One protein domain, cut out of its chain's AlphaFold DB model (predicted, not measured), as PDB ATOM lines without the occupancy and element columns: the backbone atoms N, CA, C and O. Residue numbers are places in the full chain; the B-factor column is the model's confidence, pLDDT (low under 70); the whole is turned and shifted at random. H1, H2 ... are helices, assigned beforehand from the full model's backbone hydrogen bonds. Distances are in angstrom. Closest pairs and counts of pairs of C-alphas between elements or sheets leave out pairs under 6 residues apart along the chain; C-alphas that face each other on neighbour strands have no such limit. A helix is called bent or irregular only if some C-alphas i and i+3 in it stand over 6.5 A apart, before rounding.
ATOM      1  N   PHE A   2     233.867 226.870 175.043       47.91
ATOM      2  CA  PHE A   2     232.778 226.434 175.942       47.91
ATOM      3  C   PHE A   2     232.422 227.435 177.054       47.91
ATOM      4  O   PHE A   2     231.253 227.723 177.257       47.91
ATOM      5  N   ALA A   3     233.413 228.032 177.726       52.72
ATOM      6  CA  ALA A   3     233.161 229.021 178.782       52.72
ATOM      7  C   ALA A   3     232.503 230.309 178.255       52.72
ATOM      8  O   ALA A   3     231.621 230.854 178.906       52.72
ATOM      9  N   LEU A   4     232.888 230.761 177.055       55.50
ATOM     10  CA  LEU A   4     232.263 231.914 176.402       55.50
ATOM     11  C   LEU A   4     230.813 231.589 176.033       55.50
ATOM     12  O   LEU A   4     229.929 232.379 176.317       55.50
ATOM     13  N   LEU A   5     230.567 230.399 175.477       59.75
ATOM     14  CA  LEU A   5     229.225 229.937 175.132       59.75
ATOM     15  C   LEU A   5     228.328 229.834 176.374       59.75
ATOM     16  O   LEU A   5     227.203 230.313 176.337       59.75
ATOM     17  N   VAL A   6     228.849 229.328 177.499       64.38
ATOM     18  CA  VAL A   6     228.126 229.260 178.783       64.38
ATOM     19  C   VAL A   6     227.821 230.654 179.345       64.38
ATOM     20  O   VAL A   6     226.690 230.917 179.749       64.38
ATOM     21  N   VAL A   7     228.798 231.568 179.341       63.47
ATOM     22  CA  VAL A   7     228.614 232.957 179.804       63.47
ATOM     23  C   VAL A   7     227.595 233.694 178.934       63.47
ATOM     24  O   VAL A   7     226.713 234.372 179.454       63.47
ATOM     25  N   VAL A   8     227.662 233.498 177.619       62.56
ATOM     26  CA  VAL A   8     226.730 234.074 176.650       62.56
ATOM     27  C   VAL A   8     225.314 233.517 176.849       62.56
ATOM     28  O   VAL A   8     224.366 234.295 176.915       62.56
ATOM     29  N   THR A   9     225.155 232.205 177.068       61.41
ATOM     30  CA  THR A   9     223.843 231.618 177.399       61.41
ATOM     31  C   THR A   9     223.300 232.090 178.750       61.41
ATOM     32  O   THR A   9     222.092 232.250 178.893       61.41
ATOM     33  N   ALA A  10     224.159 232.354 179.741       58.69
ATOM     34  CA  ALA A  10     223.737 232.830 181.060       58.69
ATOM     35  C   ALA A  10     223.260 234.295 181.033       58.69
ATOM     36  O   ALA A  10     222.296 234.653 181.717       58.69
ATOM     37  N   LEU A  11     223.902 235.132 180.214       58.88
ATOM     38  CA  LEU A  11     223.504 236.525 179.990       58.88
ATOM     39  C   LEU A  11     222.182 236.600 179.208       58.88
ATOM     40  O   LEU A  11     221.257 237.280 179.650       58.88
ATOM     41  N   ALA A  12     222.043 235.808 178.137       58.88
ATOM     42  CA  ALA A  12     220.802 235.694 177.365       58.88
ATOM     43  C   ALA A  12     219.625 235.174 178.212       58.88
ATOM     44  O   ALA A  12     218.517 235.713 178.160       58.88
ATOM     45  N   ALA A  13     219.869 234.172 179.064       55.53
ATOM     46  CA  ALA A  13     218.850 233.630 179.960       55.53
ATOM     47  C   ALA A  13     218.359 234.648 180.997       55.53
ATOM     48  O   ALA A  13     217.181 234.637 181.360       55.53
ATOM     49  N   SER A  14     219.237 235.548 181.446       55.47
ATOM     50  CA  SER A  14     218.894 236.601 182.409       55.47
ATOM     51  C   SER A  14     218.002 237.682 181.786       55.47
ATOM     52  O   SER A  14     217.084 238.166 182.448       55.47
ATOM     53  N   CYS A  15     218.205 238.006 180.504       55.91
ATOM     54  CA  CYS A  15     217.344 238.928 179.758       55.91
ATOM     55  C   CYS A  15     215.995 238.289 179.380       55.91
ATOM     56  O   CYS A  15     214.949 238.887 179.626       55.91
ATOM     57  N   ALA A  16     215.985 237.040 178.899       53.66
ATOM     58  CA  ALA A  16     214.757 236.347 178.496       53.66
ATOM     59  C   ALA A  16     213.838 235.991 179.681       53.66
ATOM     60  O   ALA A  16     212.612 236.049 179.557       53.66
ATOM     61  N   MET A  17     214.398 235.665 180.855       54.06
ATOM     62  CA  MET A  17     213.585 235.436 182.051       54.06
ATOM     63  C   MET A  17     212.888 236.714 182.521       54.06
ATOM     64  O   MET A  17     211.785 236.608 183.039       54.06
ATOM     65  N   GLY A  18     213.420 237.920 182.325       56.12
ATOM     66  CA  GLY A  18     212.768 239.152 182.798       56.12
ATOM     67  C   GLY A  18     211.381 239.428 182.190       56.12
ATOM     68  O   GLY A  18     210.553 240.072 182.831       56.12
ATOM     69  N   ASN A  19     211.091 238.902 180.994       61.62
ATOM     70  CA  ASN A  19     209.867 239.200 180.251       61.62
ATOM     71  C   ASN A  19     208.842 238.048 180.319       61.62
ATOM     72  O   ASN A  19     208.951 237.044 179.612       61.62
ATOM     73  N   GLY A  20     207.803 238.203 181.151       58.66
ATOM     74  CA  GLY A  20     206.757 237.187 181.363       58.66
ATOM     75  C   GLY A  20     205.982 236.779 180.100       58.66
ATOM     76  O   GLY A  20     205.478 235.659 180.027       58.66
ATOM     77  N   GLY A  21     205.944 237.632 179.068       59.56
ATOM     78  CA  GLY A  21     205.277 237.329 177.798       59.56
ATOM     79  C   GLY A  21     206.000 236.292 176.929       59.56
ATOM     80  O   GLY A  21     205.381 235.688 176.057       59.56
ATOM     81  N   ARG A  22     207.297 236.046 177.167       59.47
ATOM     82  CA  ARG A  22     208.128 235.152 176.335       59.47
ATOM     83  C   ARG A  22     208.374 233.771 176.946       59.47
ATOM     84  O   ARG A  22     208.920 232.894 176.283       59.47
ATOM     85  N   ARG A  23     207.912 233.550 178.176       70.00
ATOM     86  CA  ARG A  23     208.045 232.290 178.915       70.00
ATOM     87  C   ARG A  23     206.966 231.279 178.502       70.00
ATOM     88  O   ARG A  23     206.042 231.005 179.264       70.00
ATOM     89  N   ARG A  24     207.008 230.788 177.255       72.75
ATOM     90  CA  ARG A  24     205.940 229.941 176.683       72.75
ATOM     91  C   ARG A  24     205.736 228.656 177.487       72.75
ATOM     92  O   ARG A  24     204.595 228.313 177.788       72.75
ATOM     93  N   LEU A  25     206.819 227.974 177.856       71.56
ATOM     94  CA  LEU A  25     206.739 226.718 178.591       71.56
ATOM     95  C   LEU A  25     206.369 226.946 180.057       71.56
ATOM     96  O   LEU A  25     205.564 226.193 180.599       71.56
ATOM     97  N   LEU A  26     206.880 228.011 180.683       73.06
ATOM     98  CA  LEU A  26     206.480 228.383 182.046       73.06
ATOM     99  C   LEU A  26     205.004 228.792 182.134       73.06
ATOM    100  O   LEU A  26     204.321 228.366 183.058       73.06
ATOM    101  N   ASN A  27     204.499 229.564 181.167       77.44
ATOM    102  CA  ASN A  27     203.091 229.967 181.110       77.44
ATOM    103  C   ASN A  27     202.178 228.758 180.855       77.44
ATOM    104  O   ASN A  27     201.094 228.667 181.426       77.44
ATOM    105  N   TYR A  28     202.629 227.795 180.045       79.12
ATOM    106  CA  TYR A  28     201.925 226.526 179.862       79.12
ATOM    107  C   TYR A  28     201.899 225.691 181.147       79.12
ATOM    108  O   TYR A  28     200.867 225.106 181.485       79.12
ATOM    109  N   LEU A  29     203.020 225.640 181.874       76.69
ATOM    110  CA  LEU A  29     203.090 224.958 183.161       76.69
ATOM    111  C   LEU A  29     202.160 225.618 184.179       76.69
ATOM    112  O   LEU A  29     201.425 224.915 184.865       76.69
ATOM    113  N   ASP A  30     202.145 226.950 184.233       75.19
ATOM    114  CA  ASP A  30     201.308 227.682 185.179       75.19
ATOM    115  C   ASP A  30     199.808 227.491 184.898       75.19
ATOM    116  O   ASP A  30     199.007 227.318 185.815       75.19
ATOM    117  N   ALA A  31     199.435 227.417 183.616       79.25
ATOM    118  CA  ALA A  31     198.058 227.180 183.195       79.25
ATOM    119  C   ALA A  31     197.547 225.754 183.477       79.25
ATOM    120  O   ALA A  31     196.343 225.572 183.654       79.25
ATOM    121  N   ASN A  32     198.424 224.740 183.504       79.50
ATOM    122  CA  ASN A  32     198.016 223.329 183.583       79.50
ATOM    123  C   ASN A  32     198.370 222.632 184.905       79.50
ATOM    124  O   ASN A  32     197.707 221.665 185.274       79.50
ATOM    125  N   PHE A  33     199.412 223.081 185.609       70.81
ATOM    126  CA  PHE A  33     199.982 222.363 186.756       70.81
ATOM    127  C   PHE A  33     199.872 223.106 188.088       70.81
ATOM    128  O   PHE A  33     200.131 222.499 189.130       70.81
ATOM    129  N   THR A  34     199.467 224.378 188.103       71.25
ATOM    130  CA  THR A  34     199.400 225.148 189.350       71.25
ATOM    131  C   THR A  34     198.007 225.055 189.983       71.25
ATOM    132  O   THR A  34     197.056 225.642 189.466       71.25
ATOM    133  N   PRO A  35     197.834 224.371 191.132       68.81
ATOM    134  CA  PRO A  35     196.555 224.365 191.833       68.81
ATOM    135  C   PRO A  35     196.193 225.780 192.313       68.81
ATOM    136  O   PRO A  35     197.057 226.576 192.709       68.81
ATOM    137  N   SER A  36     194.896 226.095 192.299       71.56
ATOM    138  CA  SER A  36     194.364 227.399 192.721       71.56
ATOM    139  C   SER A  36     194.489 227.642 194.230       71.56
ATOM    140  O   SER A  36     194.471 228.786 194.673       71.56
ATOM    141  N   THR A  37     194.660 226.583 195.026       77.38
ATOM    142  CA  THR A  37     194.786 226.650 196.486       77.38
ATOM    143  C   THR A  37     196.240 226.781 196.948       77.38
ATOM    144  O   THR A  37     197.124 226.022 196.544       77.38
ATOM    145  N   THR A  38     196.487 227.710 197.880       72.31
ATOM    146  CA  THR A  38     197.812 228.002 198.464       72.31
ATOM    147  C   THR A  38     198.479 226.765 199.077       72.31
ATOM    148  O   THR A  38     199.684 226.570 198.932       72.31
ATOM    149  N   THR A  39     197.696 225.881 199.701       72.56
ATOM    150  CA  THR A  39     198.183 224.620 200.285       72.56
ATOM    151  C   THR A  39     198.629 223.617 199.218       72.56
ATOM    152  O   THR A  39     199.645 222.946 199.389       72.56
ATOM    153  N   GLY A  40     197.922 223.549 198.083       72.75
ATOM    154  CA  GLY A  40     198.302 222.692 196.957       72.75
ATOM    155  C   GLY A  40     199.624 223.123 196.320       72.75
ATOM    156  O   GLY A  40     200.437 222.281 195.945       72.75
ATOM    157  N   ARG A  41     199.886 224.435 196.273       71.75
ATOM    158  CA  ARG A  41     201.154 224.992 195.771       71.75
ATOM    159  C   ARG A  41     202.340 224.631 196.665       71.75
ATOM    160  O   ARG A  41     203.408 224.315 196.155       71.75
ATOM    161  N   TRP A  42     202.149 224.619 197.985       74.19
ATOM    162  CA  TRP A  42     203.189 224.202 198.932       74.19
ATOM    163  C   TRP A  42     203.504 222.708 198.859       74.19
ATOM    164  O   TRP A  42     204.672 222.336 198.917       74.19
ATOM    165  N   LEU A  43     202.491 221.858 198.683       80.25
ATOM    166  CA  LEU A  43     202.686 220.412 198.540       80.25
ATOM    167  C   LEU A  43     203.390 220.038 197.231       80.25
ATOM    168  O   LEU A  43     204.202 219.116 197.214       80.25
ATOM    169  N   LEU A  44     203.109 220.765 196.147       77.69
ATOM    170  CA  LEU A  44     203.746 220.540 194.848       77.69
ATOM    171  C   LEU A  44     205.082 221.269 194.688       77.69
ATOM    172  O   LEU A  44     205.855 220.884 193.818       77.69
ATOM    173  N   SER A  45     205.388 222.261 195.531       74.06
ATOM    174  CA  SER A  45     206.644 223.031 195.546       74.06
ATOM    175  C   SER A  45     207.915 222.206 195.270       74.06
ATOM    176  O   SER A  45     208.631 222.550 194.329       74.06
ATOM    177  N   PRO A  46     208.201 221.094 195.980       79.88
ATOM    178  CA  PRO A  46     209.443 220.342 195.774       79.88
ATOM    179  C   PRO A  46     209.589 219.726 194.374       79.88
ATOM    180  O   PRO A  46     210.707 219.431 193.962       79.88
ATOM    181  N   ILE A  47     208.490 219.549 193.633       81.50
ATOM    182  CA  ILE A  47     208.486 219.015 192.262       81.50
ATOM    183  C   ILE A  47     208.307 220.152 191.248       81.50
ATOM    184  O   ILE A  47     208.993 220.201 190.231       81.50
ATOM    185  N   ALA A  48     207.423 221.103 191.534       75.44
ATOM    186  CA  ALA A  48     207.132 222.233 190.663       75.44
ATOM    187  C   ALA A  48     208.341 223.163 190.497       75.44
ATOM    188  O   ALA A  48     208.568 223.679 189.407       75.44
ATOM    189  N   LEU A  49     209.147 223.345 191.547       77.81
ATOM    190  CA  LEU A  49     210.325 224.208 191.522       77.81
ATOM    191  C   LEU A  49     211.406 223.694 190.547       77.81
ATOM    192  O   LEU A  49     211.774 224.448 189.644       77.81
ATOM    193  N   PRO A  50     211.888 222.434 190.622       79.06
ATOM    194  CA  PRO A  50     212.857 221.937 189.647       79.06
ATOM    195  C   PRO A  50     212.287 221.866 188.224       79.06
ATOM    196  O   PRO A  50     212.997 222.205 187.280       79.06
ATOM    197  N   VAL A  51     211.010 221.501 188.046       81.19
ATOM    198  CA  VAL A  51     210.384 221.487 186.710       81.19
ATOM    199  C   VAL A  51     210.293 222.903 186.136       81.19
ATOM    200  O   VAL A  51     210.605 223.106 184.966       81.19
ATOM    201  N   GLY A  52     209.952 223.898 186.958       77.44
ATOM    202  CA  GLY A  52     209.963 225.308 186.578       77.44
ATOM    203  C   GLY A  52     211.356 225.803 186.182       77.44
ATOM    204  O   GLY A  52     211.486 226.513 185.192       77.44
ATOM    205  N   ILE A  53     212.416 225.384 186.884       79.38
ATOM    206  CA  ILE A  53     213.799 225.727 186.507       79.38
ATOM    207  C   ILE A  53     214.152 225.141 185.138       79.38
ATOM    208  O   ILE A  53     214.663 225.858 184.279       79.38
ATOM    209  N   VAL A  54     213.862 223.856 184.911       81.88
ATOM    210  CA  VAL A  54     214.141 223.200 183.623       81.88
ATOM    211  C   VAL A  54     213.333 223.847 182.499       81.88
ATOM    212  O   VAL A  54     213.873 224.111 181.424       81.88
ATOM    213  N   ALA A  55     212.062 224.159 182.751       78.25
ATOM    214  CA  ALA A  55     211.205 224.840 181.793       78.25
ATOM    215  C   ALA A  55     211.730 226.242 181.446       78.25
ATOM    216  O   ALA A  55     211.805 226.591 180.271       78.25
ATOM    217  N   GLY A  56     212.179 227.013 182.440       75.06
ATOM    218  CA  GLY A  56     212.753 228.342 182.226       75.06
ATOM    219  C   GLY A  56     214.083 228.292 181.480       75.06
ATOM    220  O   GLY A  56     214.312 229.090 180.576       75.06
ATOM    221  N   ALA A  57     214.934 227.313 181.794       74.62
ATOM    222  CA  ALA A  57     216.171 227.080 181.056       74.62
ATOM    223  C   ALA A  57     215.894 226.684 179.597       74.62
ATOM    224  O   ALA A  57     216.579 227.148 178.691       74.62
ATOM    225  N   THR A  58     214.860 225.876 179.354       78.31
ATOM    226  CA  THR A  58     214.444 225.480 178.000       78.31
ATOM    227  C   THR A  58     213.891 226.668 177.215       78.31
ATOM    228  O   THR A  58     214.265 226.864 176.059       78.31
ATOM    229  N   ASP A  59     213.056 227.500 177.846       75.50
ATOM    230  CA  ASP A  59     212.558 228.740 177.243       75.50
ATOM    231  C   ASP A  59     213.728 229.659 176.846       75.50
ATOM    232  O   ASP A  59     213.762 230.172 175.729       75.50
ATOM    233  N   ALA A  60     214.723 229.815 177.723       70.06
ATOM    234  CA  ALA A  60     215.866 230.698 177.508       70.06
ATOM    235  C   ALA A  60     216.885 230.183 176.479       70.06
ATOM    236  O   ALA A  60     217.407 230.963 175.688       70.06
ATOM    237  N   VAL A  61     217.205 228.887 176.505       70.94
ATOM    238  CA  VAL A  61     218.290 228.309 175.691       70.94
ATOM    239  C   VAL A  61     217.786 227.820 174.339       70.94
ATOM    240  O   VAL A  61     218.536 227.831 173.368       70.94
ATOM    241  N   VAL A  62     216.529 227.379 174.264       75.38
ATOM    242  CA  VAL A  62     215.981 226.744 173.062       75.38
ATOM    243  C   VAL A  62     214.940 227.639 172.414       75.38
ATOM    244  O   VAL A  62     215.110 228.043 171.268       75.38
ATOM    245  N   LEU A  63     213.864 227.978 173.127       74.81
ATOM    246  CA  LEU A  63     212.735 228.661 172.490       74.81
ATOM    247  C   LEU A  63     213.052 230.109 172.121       74.81
ATOM    248  O   LEU A  63     212.608 230.576 171.074       74.81
ATOM    249  N   HIS A  64     213.828 230.807 172.950       76.56
ATOM    250  CA  HIS A  64     214.184 232.191 172.686       76.56
ATOM    251  C   HIS A  64     215.065 232.332 171.430       76.56
ATOM    252  O   HIS A  64     214.617 233.019 170.511       76.56
ATOM    253  N   PRO A  65     216.209 231.634 171.277       71.81
ATOM    254  CA  PRO A  65     216.996 231.720 170.044       71.81
ATOM    255  C   PRO A  65     216.240 231.226 168.803       71.81
ATOM    256  O   PRO A  65     216.406 231.789 167.723       71.81
ATOM    257  N   LEU A  66     215.373 230.214 168.942       76.12
ATOM    258  CA  LEU A  66     214.531 229.749 167.832       76.12
ATOM    259  C   LEU A  66     213.553 230.828 167.361       76.12
ATOM    260  O   LEU A  66     213.345 230.969 166.161       76.12
ATOM    261  N   SER A  67     212.979 231.608 168.280       75.88
ATOM    262  CA  SER A  67     212.061 232.693 167.911       75.88
ATOM    263  C   SER A  67     212.732 233.836 167.144       75.88
ATOM    264  O   SER A  67     212.045 234.552 166.433       75.88
ATOM    265  N   GLN A  68     214.057 233.978 167.252       77.50
ATOM    266  CA  GLN A  68     214.833 235.027 166.579       77.50
ATOM    267  C   GLN A  68     215.292 234.638 165.163       77.50
ATOM    268  O   GLN A  68     215.917 235.450 164.483       77.50
ATOM    269  N   ILE A  69     215.039 233.401 164.713       80.25
ATOM    270  CA  ILE A  69     215.470 232.927 163.386       80.25
ATOM    271  C   ILE A  69     214.793 233.722 162.272       80.25
ATOM    272  O   ILE A  69     215.480 234.156 161.349       80.25
ATOM    273  N   ASP A  70     213.479 233.923 162.369       80.94
ATOM    274  CA  ASP A  70     212.708 234.609 161.329       80.94
ATOM    275  C   ASP A  70     213.161 236.069 161.191       80.94
ATOM    276  O   ASP A  70     213.471 236.521 160.089       80.94
ATOM    277  N   ASP A  71     213.319 236.773 162.313       80.31
ATOM    278  CA  ASP A  71     213.782 238.163 162.324       80.31
ATOM    279  C   ASP A  71     215.225 238.278 161.801       80.31
ATOM    280  O   ASP A  71     215.543 239.146 160.991       80.31
ATOM    281  N   ALA A  72     216.129 237.385 162.222       80.94
ATOM    282  CA  ALA A  72     217.507 237.372 161.724       80.94
ATOM    283  C   ALA A  72     217.596 237.043 160.225       80.94
ATOM    284  O   ALA A  72     218.500 237.524 159.536       80.94
ATOM    285  N   TRP A  73     216.670 236.233 159.709       84.94
ATOM    286  CA  TRP A  73     216.574 235.947 158.284       84.94
ATOM    287  C   TRP A  73     216.158 237.187 157.492       84.94
ATOM    288  O   TRP A  73     216.825 237.512 156.511       84.94
ATOM    289  N   VAL A  74     215.119 237.900 157.937       86.44
ATOM    290  CA  VAL A  74     214.650 239.135 157.285       86.44
ATOM    291  C   VAL A  74     215.772 240.169 157.201       86.44
ATOM    292  O   VAL A  74     216.054 240.662 156.113       86.44
ATOM    293  N   ASP A  75     216.491 240.410 158.299       82.12
ATOM    294  CA  ASP A  75     217.649 241.313 158.306       82.12
ATOM    295  C   ASP A  75     218.758 240.859 157.353       82.12
ATOM    296  O   ASP A  75     219.405 241.671 156.697       82.12
ATOM    297  N   THR A  76     219.015 239.553 157.273       83.81
ATOM    298  CA  THR A  76     220.047 239.032 156.367       83.81
ATOM    299  C   THR A  76     219.654 239.258 154.914       83.81
ATOM    300  O   THR A  76     220.506 239.599 154.098       83.81
ATOM    301  N   VAL A  77     218.375 239.080 154.583       86.56
ATOM    302  CA  VAL A  77     217.850 239.375 153.247       86.56
ATOM    303  C   VAL A  77     217.995 240.861 152.936       86.56
ATOM    304  O   VAL A  77     218.530 241.195 151.884       86.56
ATOM    305  N   ASP A  78     217.625 241.739 153.861       86.38
ATOM    306  CA  ASP A  78     217.741 243.187 153.668       86.38
ATOM    307  C   ASP A  78     219.204 243.630 153.479       86.38
ATOM    308  O   ASP A  78     219.540 244.355 152.551       86.38
ATOM    309  N   VAL A  79     220.132 243.106 154.283       85.44
ATOM    310  CA  VAL A  79     221.548 243.507 154.235       85.44
ATOM    311  C   VAL A  79     222.309 242.897 153.053       85.44
ATOM    312  O   VAL A  79     223.188 243.541 152.476       85.44
ATOM    313  N   VAL A  80     222.054 241.627 152.733       86.44
ATOM    314  CA  VAL A  80     222.887 240.843 151.799       86.44
ATOM    315  C   VAL A  80     222.256 240.724 150.415       86.44
ATOM    316  O   VAL A  80     222.974 240.543 149.426       86.44
ATOM    317  N   TRP A  81     220.930 240.803 150.341       86.50
ATOM    318  CA  TRP A  81     220.163 240.560 149.124       86.50
ATOM    319  C   TRP A  81     219.440 241.805 148.591       86.50
ATOM    320  O   TRP A  81     218.873 241.725 147.499       86.50
ATOM    321  N   ASP A  82     219.510 242.960 149.266       85.19
ATOM    322  CA  ASP A  82     219.113 244.238 148.666       85.19
ATOM    323  C   ASP A  82     220.215 244.771 147.734       85.19
ATOM    324  O   ASP A  82     221.246 245.308 148.147       85.19
ATOM    325  N   PHE A  83     220.005 244.604 146.428       79.50
ATOM    326  CA  PHE A  83     220.945 245.058 145.402       79.50
ATOM    327  C   PHE A  83     220.694 246.500 144.922       79.50
ATOM    328  O   PHE A  83     221.443 246.991 144.068       79.50
ATOM    329  N   GLY A  84     219.695 247.201 145.478       78.38
ATOM    330  CA  GLY A  84     219.286 248.539 145.049       78.38
ATOM    331  C   GLY A  84     218.859 248.615 143.568       78.38
ATOM    332  O   GLY A  84     218.825 247.605 142.858       78.38
ATOM    333  N   PRO A  85     218.538 249.814 143.040       74.12
ATOM    334  CA  PRO A  85     218.228 249.990 141.622       74.12
ATOM    335  C   PRO A  85     219.513 249.878 140.779       74.12
ATOM    336  O   PRO A  85     220.211 250.862 140.525       74.12
ATOM    337  N   GLY A  86     219.852 248.655 140.372       70.44
ATOM    338  CA  GLY A  86     220.982 248.316 139.504       70.44
ATOM    339  C   GLY A  86     220.550 247.619 138.210       70.44
ATOM    340  O   GLY A  86     219.379 247.326 138.002       70.44
ATOM    341  N   THR A  87     221.504 247.356 137.316       76.44
ATOM    342  CA  THR A  87     221.271 246.545 136.109       76.44
ATOM    343  C   THR A  87     221.266 245.053 136.453       76.44
ATOM    344  O   THR A  87     222.055 244.620 137.296       76.44
ATOM    345  N   ASP A  88     220.460 244.243 135.754       81.75
ATOM    346  CA  ASP A  88     220.338 242.788 135.989       81.75
ATOM    347  C   ASP A  88     221.692 242.056 136.007       81.75
ATOM    348  O   ASP A  88     221.907 241.109 136.762       81.75
ATOM    349  N   PHE A  89     222.654 242.542 135.217       81.75
ATOM    350  CA  PHE A  89     224.009 241.997 135.167       81.75
ATOM    351  C   PHE A  89     224.769 242.142 136.498       81.75
ATOM    352  O   PHE A  89     225.483 241.228 136.909       81.75
ATOM    353  N   ARG A  90     224.597 243.269 137.204       80.19
ATOM    354  CA  ARG A  90     225.205 243.499 138.523       80.19
ATOM    355  C   ARG A  90     224.622 242.543 139.565       80.19
ATOM    356  O   ARG A  90     225.381 242.000 140.364       80.19
ATOM    357  N   THR A  91     223.316 242.292 139.516       82.62
ATOM    358  CA  THR A  91     222.627 241.349 140.409       82.62
ATOM    359  C   THR A  91     223.165 239.927 140.244       82.62
ATOM    360  O   THR A  91     223.517 239.279 141.230       82.62
ATOM    361  N   VAL A  92     223.331 239.453 139.003       85.31
ATOM    362  CA  VAL A  92     223.881 238.111 138.722       85.31
ATOM    363  C   VAL A  92     225.331 237.979 139.198       85.31
ATOM    364  O   VAL A  92     225.709 236.934 139.726       85.31
ATOM    365  N   LEU A  93     226.138 239.037 139.066       86.62
ATOM    366  CA  LEU A  93     227.534 239.029 139.506       86.62
ATOM    367  C   LEU A  93     227.674 239.006 141.040       86.62
ATOM    368  O   LEU A  93     228.595 238.383 141.564       86.62
ATOM    369  N   LEU A  94     226.770 239.685 141.756       86.00
ATOM    370  CA  LEU A  94     226.801 239.790 143.219       86.00
ATOM    371  C   LEU A  94     226.099 238.622 143.926       86.00
ATOM    372  O   LEU A  94     226.476 238.288 145.043       86.00
ATOM    373  N   THR A  95     225.163 237.939 143.263       87.56
ATOM    374  CA  THR A  95     224.451 236.757 143.788       87.56
ATOM    375  C   THR A  95     225.363 235.697 144.433       87.56
ATOM    376  O   THR A  95     225.088 235.306 145.568       87.56
ATOM    377  N   PRO A  96     226.452 235.213 143.796       86.31
ATOM    378  CA  PRO A  96     227.314 234.210 144.426       86.31
ATOM    379  C   PRO A  96     228.063 234.758 145.647       86.31
ATOM    380  O   PRO A  96     228.287 234.022 146.606       86.31
ATOM    381  N   LEU A  97     228.419 236.047 145.646       86.00
ATOM    382  CA  LEU A  97     229.064 236.692 146.789       86.00
ATOM    383  C   LEU A  97     228.086 236.820 147.965       86.00
ATOM    384  O   LEU A  97     228.429 236.462 149.091       86.00
ATOM    385  N   SER A  98     226.854 237.246 147.689       88.06
ATOM    386  CA  SER A  98     225.758 237.314 148.658       88.06
ATOM    387  C   SER A  98     225.416 235.941 149.236       88.06
ATOM    388  O   SER A  98     225.269 235.799 150.450       88.06
ATOM    389  N   ALA A  99     225.393 234.889 148.414       88.81
ATOM    390  CA  ALA A  99     225.171 233.521 148.880       88.81
ATOM    391  C   ALA A  99     226.242 233.055 149.884       88.81
ATOM    392  O   ALA A  99     225.915 232.409 150.878       88.81
ATOM    393  N   VAL A 100     227.509 233.422 149.668       89.75
ATOM    394  CA  VAL A 100     228.609 233.109 150.600       89.75
ATOM    395  C   VAL A 100     228.554 233.981 151.860       89.75
ATOM    396  O   VAL A 100     228.861 233.499 152.950       89.75
ATOM    397  N   ALA A 101     228.138 235.244 151.741       86.31
ATOM    398  CA  ALA A 101     228.003 236.163 152.873       86.31
ATOM    399  C   ALA A 101     226.793 235.845 153.775       86.31
ATOM    400  O   ALA A 101     226.850 236.087 154.979       86.31
ATOM    401  N   THR A 102     225.732 235.254 153.216       88.06
ATOM    402  CA  THR A 102     224.470 234.928 153.908       88.06
ATOM    403  C   THR A 102     224.670 234.169 155.228       88.06
ATOM    404  O   THR A 102     224.208 234.670 156.250       88.06
ATOM    405  N   PRO A 103     225.368 233.014 155.289       85.81
ATOM    406  CA  PRO A 103     225.529 232.286 156.552       85.81
ATOM    407  C   PRO A 103     226.331 233.067 157.603       85.81
ATOM    408  O   PRO A 103     226.105 232.889 158.799       85.81
ATOM    409  N   VAL A 104     227.253 233.937 157.176       87.12
ATOM    410  CA  VAL A 104     228.067 234.755 158.085       87.12
ATOM    411  C   VAL A 104     227.219 235.868 158.695       87.12
ATOM    412  O   VAL A 104     227.194 236.010 159.915       87.12
ATOM    413  N   VAL A 105     226.502 236.623 157.860       85.12
ATOM    414  CA  VAL A 105     225.646 237.728 158.311       85.12
ATOM    415  C   VAL A 105     224.490 237.199 159.152       85.12
ATOM    416  O   VAL A 105     224.298 237.675 160.266       85.12
ATOM    417  N   PHE A 106     223.818 236.135 158.701       87.88
ATOM    418  CA  PHE A 106     222.773 235.472 159.479       87.88
ATOM    419  C   PHE A 106     223.281 235.015 160.844       87.88
ATOM    420  O   PHE A 106     222.654 235.298 161.859       87.88
ATOM    421  N   GLY A 107     224.438 234.347 160.890       82.00
ATOM    422  CA  GLY A 107     225.017 233.873 162.144       82.00
ATOM    423  C   GLY A 107     225.313 235.009 163.123       82.00
ATOM    424  O   GLY A 107     225.033 234.874 164.312       82.00
ATOM    425  N   VAL A 108     225.836 236.137 162.634       83.00
ATOM    426  CA  VAL A 108     226.112 237.318 163.463       83.00
ATOM    427  C   VAL A 108     224.818 237.964 163.952       83.00
ATOM    428  O   VAL A 108     224.698 238.194 165.152       83.00
ATOM    429  N   THR A 109     223.841 238.212 163.076       82.00
ATOM    430  CA  THR A 109     222.566 238.850 163.445       82.00
ATOM    431  C   THR A 109     221.751 237.976 164.395       82.00
ATOM    432  O   THR A 109     221.256 238.453 165.416       82.00
ATOM    433  N   TRP A 110     221.669 236.674 164.115       79.81
ATOM    434  CA  TRP A 110     220.983 235.707 164.965       79.81
ATOM    435  C   TRP A 110     221.638 235.595 166.341       79.81
ATOM    436  O   TRP A 110     220.947 235.619 167.360       79.81
ATOM    437  N   LEU A 111     222.972 235.513 166.395       79.31
ATOM    438  CA  LEU A 111     223.695 235.446 167.661       79.31
ATOM    439  C   LEU A 111     223.581 236.764 168.425       79.31
ATOM    440  O   LEU A 111     223.370 236.746 169.629       79.31
ATOM    441  N   TRP A 112     223.649 237.904 167.741       76.56
ATOM    442  CA  TRP A 112     223.463 239.209 168.364       76.56
ATOM    443  C   TRP A 112     222.084 239.334 169.016       76.56
ATOM    444  O   TRP A 112     222.019 239.651 170.199       76.56
ATOM    445  N   ARG A 113     220.999 238.989 168.308       72.62
ATOM    446  CA  ARG A 113     219.627 239.001 168.853       72.62
ATOM    447  C   ARG A 113     219.381 237.950 169.931       72.62
ATOM    448  O   ARG A 113     218.617 238.180 170.858       72.62
ATOM    449  N   SER A 114     220.047 236.801 169.833       71.56
ATOM    450  CA  SER A 114     219.965 235.763 170.864       71.56
ATOM    451  C   SER A 114     220.661 236.174 172.167       71.56
ATOM    452  O   SER A 114     220.366 235.608 173.215       71.56
ATOM    453  N   VAL A 115     221.608 237.119 172.109       68.62
ATOM    454  CA  VAL A 115     222.427 237.553 173.255       68.62
ATOM    455  C   VAL A 115     221.954 238.877 173.832       68.62
ATOM    456  O   VAL A 115     221.903 239.036 175.051       68.62
ATOM    457  N   PHE A 116     221.608 239.821 172.967       69.88
ATOM    458  CA  PHE A 116     221.093 241.126 173.327       69.88
ATOM    459  C   PHE A 116     219.608 241.150 172.984       69.88
ATOM    460  O   PHE A 116     219.240 241.183 171.812       69.88
TER     461      PHE A 116
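Overview. This is residues 2 to 116 of the 142 residues of an uncharacterized protein of Planctomycetes bacterium (UniProt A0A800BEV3). The longest helix, H3, folds with H2 into one helical hairpin, and H4 folds with H5 into a second; the two hairpins are set end to end in a long, thin body. H1 packs on H3 and on the last residues of H5 near the place where the hairpins meet, and its residues 2 to 7 stick out from the side. The printed part has 115 residues with five named helices, H1 to H5 in order, and no named strand; its class is all helix. It is extended, with a radius of gyration of the C-alphas of 20.8 A, and spans 72 by 31 by 17 A.

Along the chain. Find C-alpha 38 at (197.812, 228.002, 198.464); from there H3, residues 38 to 67, runs 34.0 A to C-alpha 67 at (212.061, 232.693, 167.911). It is irregular, with C-alphas 43 and 46 7.3 A apart, and has a kink of 73 degrees near residue 46. Before it come H1, residues 2 to 18, 24.7 A long, and H2, residues 24 to 33, 13.9 A long. After it come H4, residues 69 to 81, 16.8 A long, and H5, residues 88 to 115, 37.7 A long, which ends at C-alpha 115 at (222.427, 237.553, 173.255). H5 is only just irregular, with C-alphas 93 and 96 6.9 A apart, and has a kink of 58 degrees near residue 99.

Arrangement. Look first at residues 52 to 59 of H3, which alone touch H2; the closest C-alphas are those of Leu 25 and Ala 55, 5.8 A apart. This hairpin has a shallow tilt of 22 degrees, opposite ways. Residues 56 to 64 of H3 alone touch H1 at a steep tilt of 62 degrees, opposite ways, closest at the C-alphas of Ala 13 and Ala 60, 4.8 A apart. H3 and H4 meet only through their link. H4 and H5 touch as a hairpin, closest at the C-alphas of Ala 72 and Trp 110, 5.0 A apart, at a shallow tilt of 33 degrees, only just short of steep, opposite ways. Residues 64 to 65 of H3 touch residues 110 to 114 of H5, closest at the C-alphas of Pro 65 and Ser 114, 5.1 A apart. Residues 8 to 12 of H1 touch residues 114 to 115 of H5, about perpendicular at 76 degrees, closest at the C-alphas of Ala 12 and Val 115, 4.8 A apart. H2 is apart from H1, H4 and H5, and H1 is apart from H4. In H2 and H4 every O i to N i+4 pair is within hydrogen-bond range; in H1 12 of 13 are, in H3 21 of 26 and in H5 20 of 24.

Size, cuts and confidence. The C-alphas farthest apart are those of Thr 39 and Phe 89, 72.2 A. The printed part has no cut and no long link. Residues 84 to 90 also stand free. The mean pLDDT of the printed part is 75.1; residues 2 to 22, residue 35 and residues 115 to 116 are under 70.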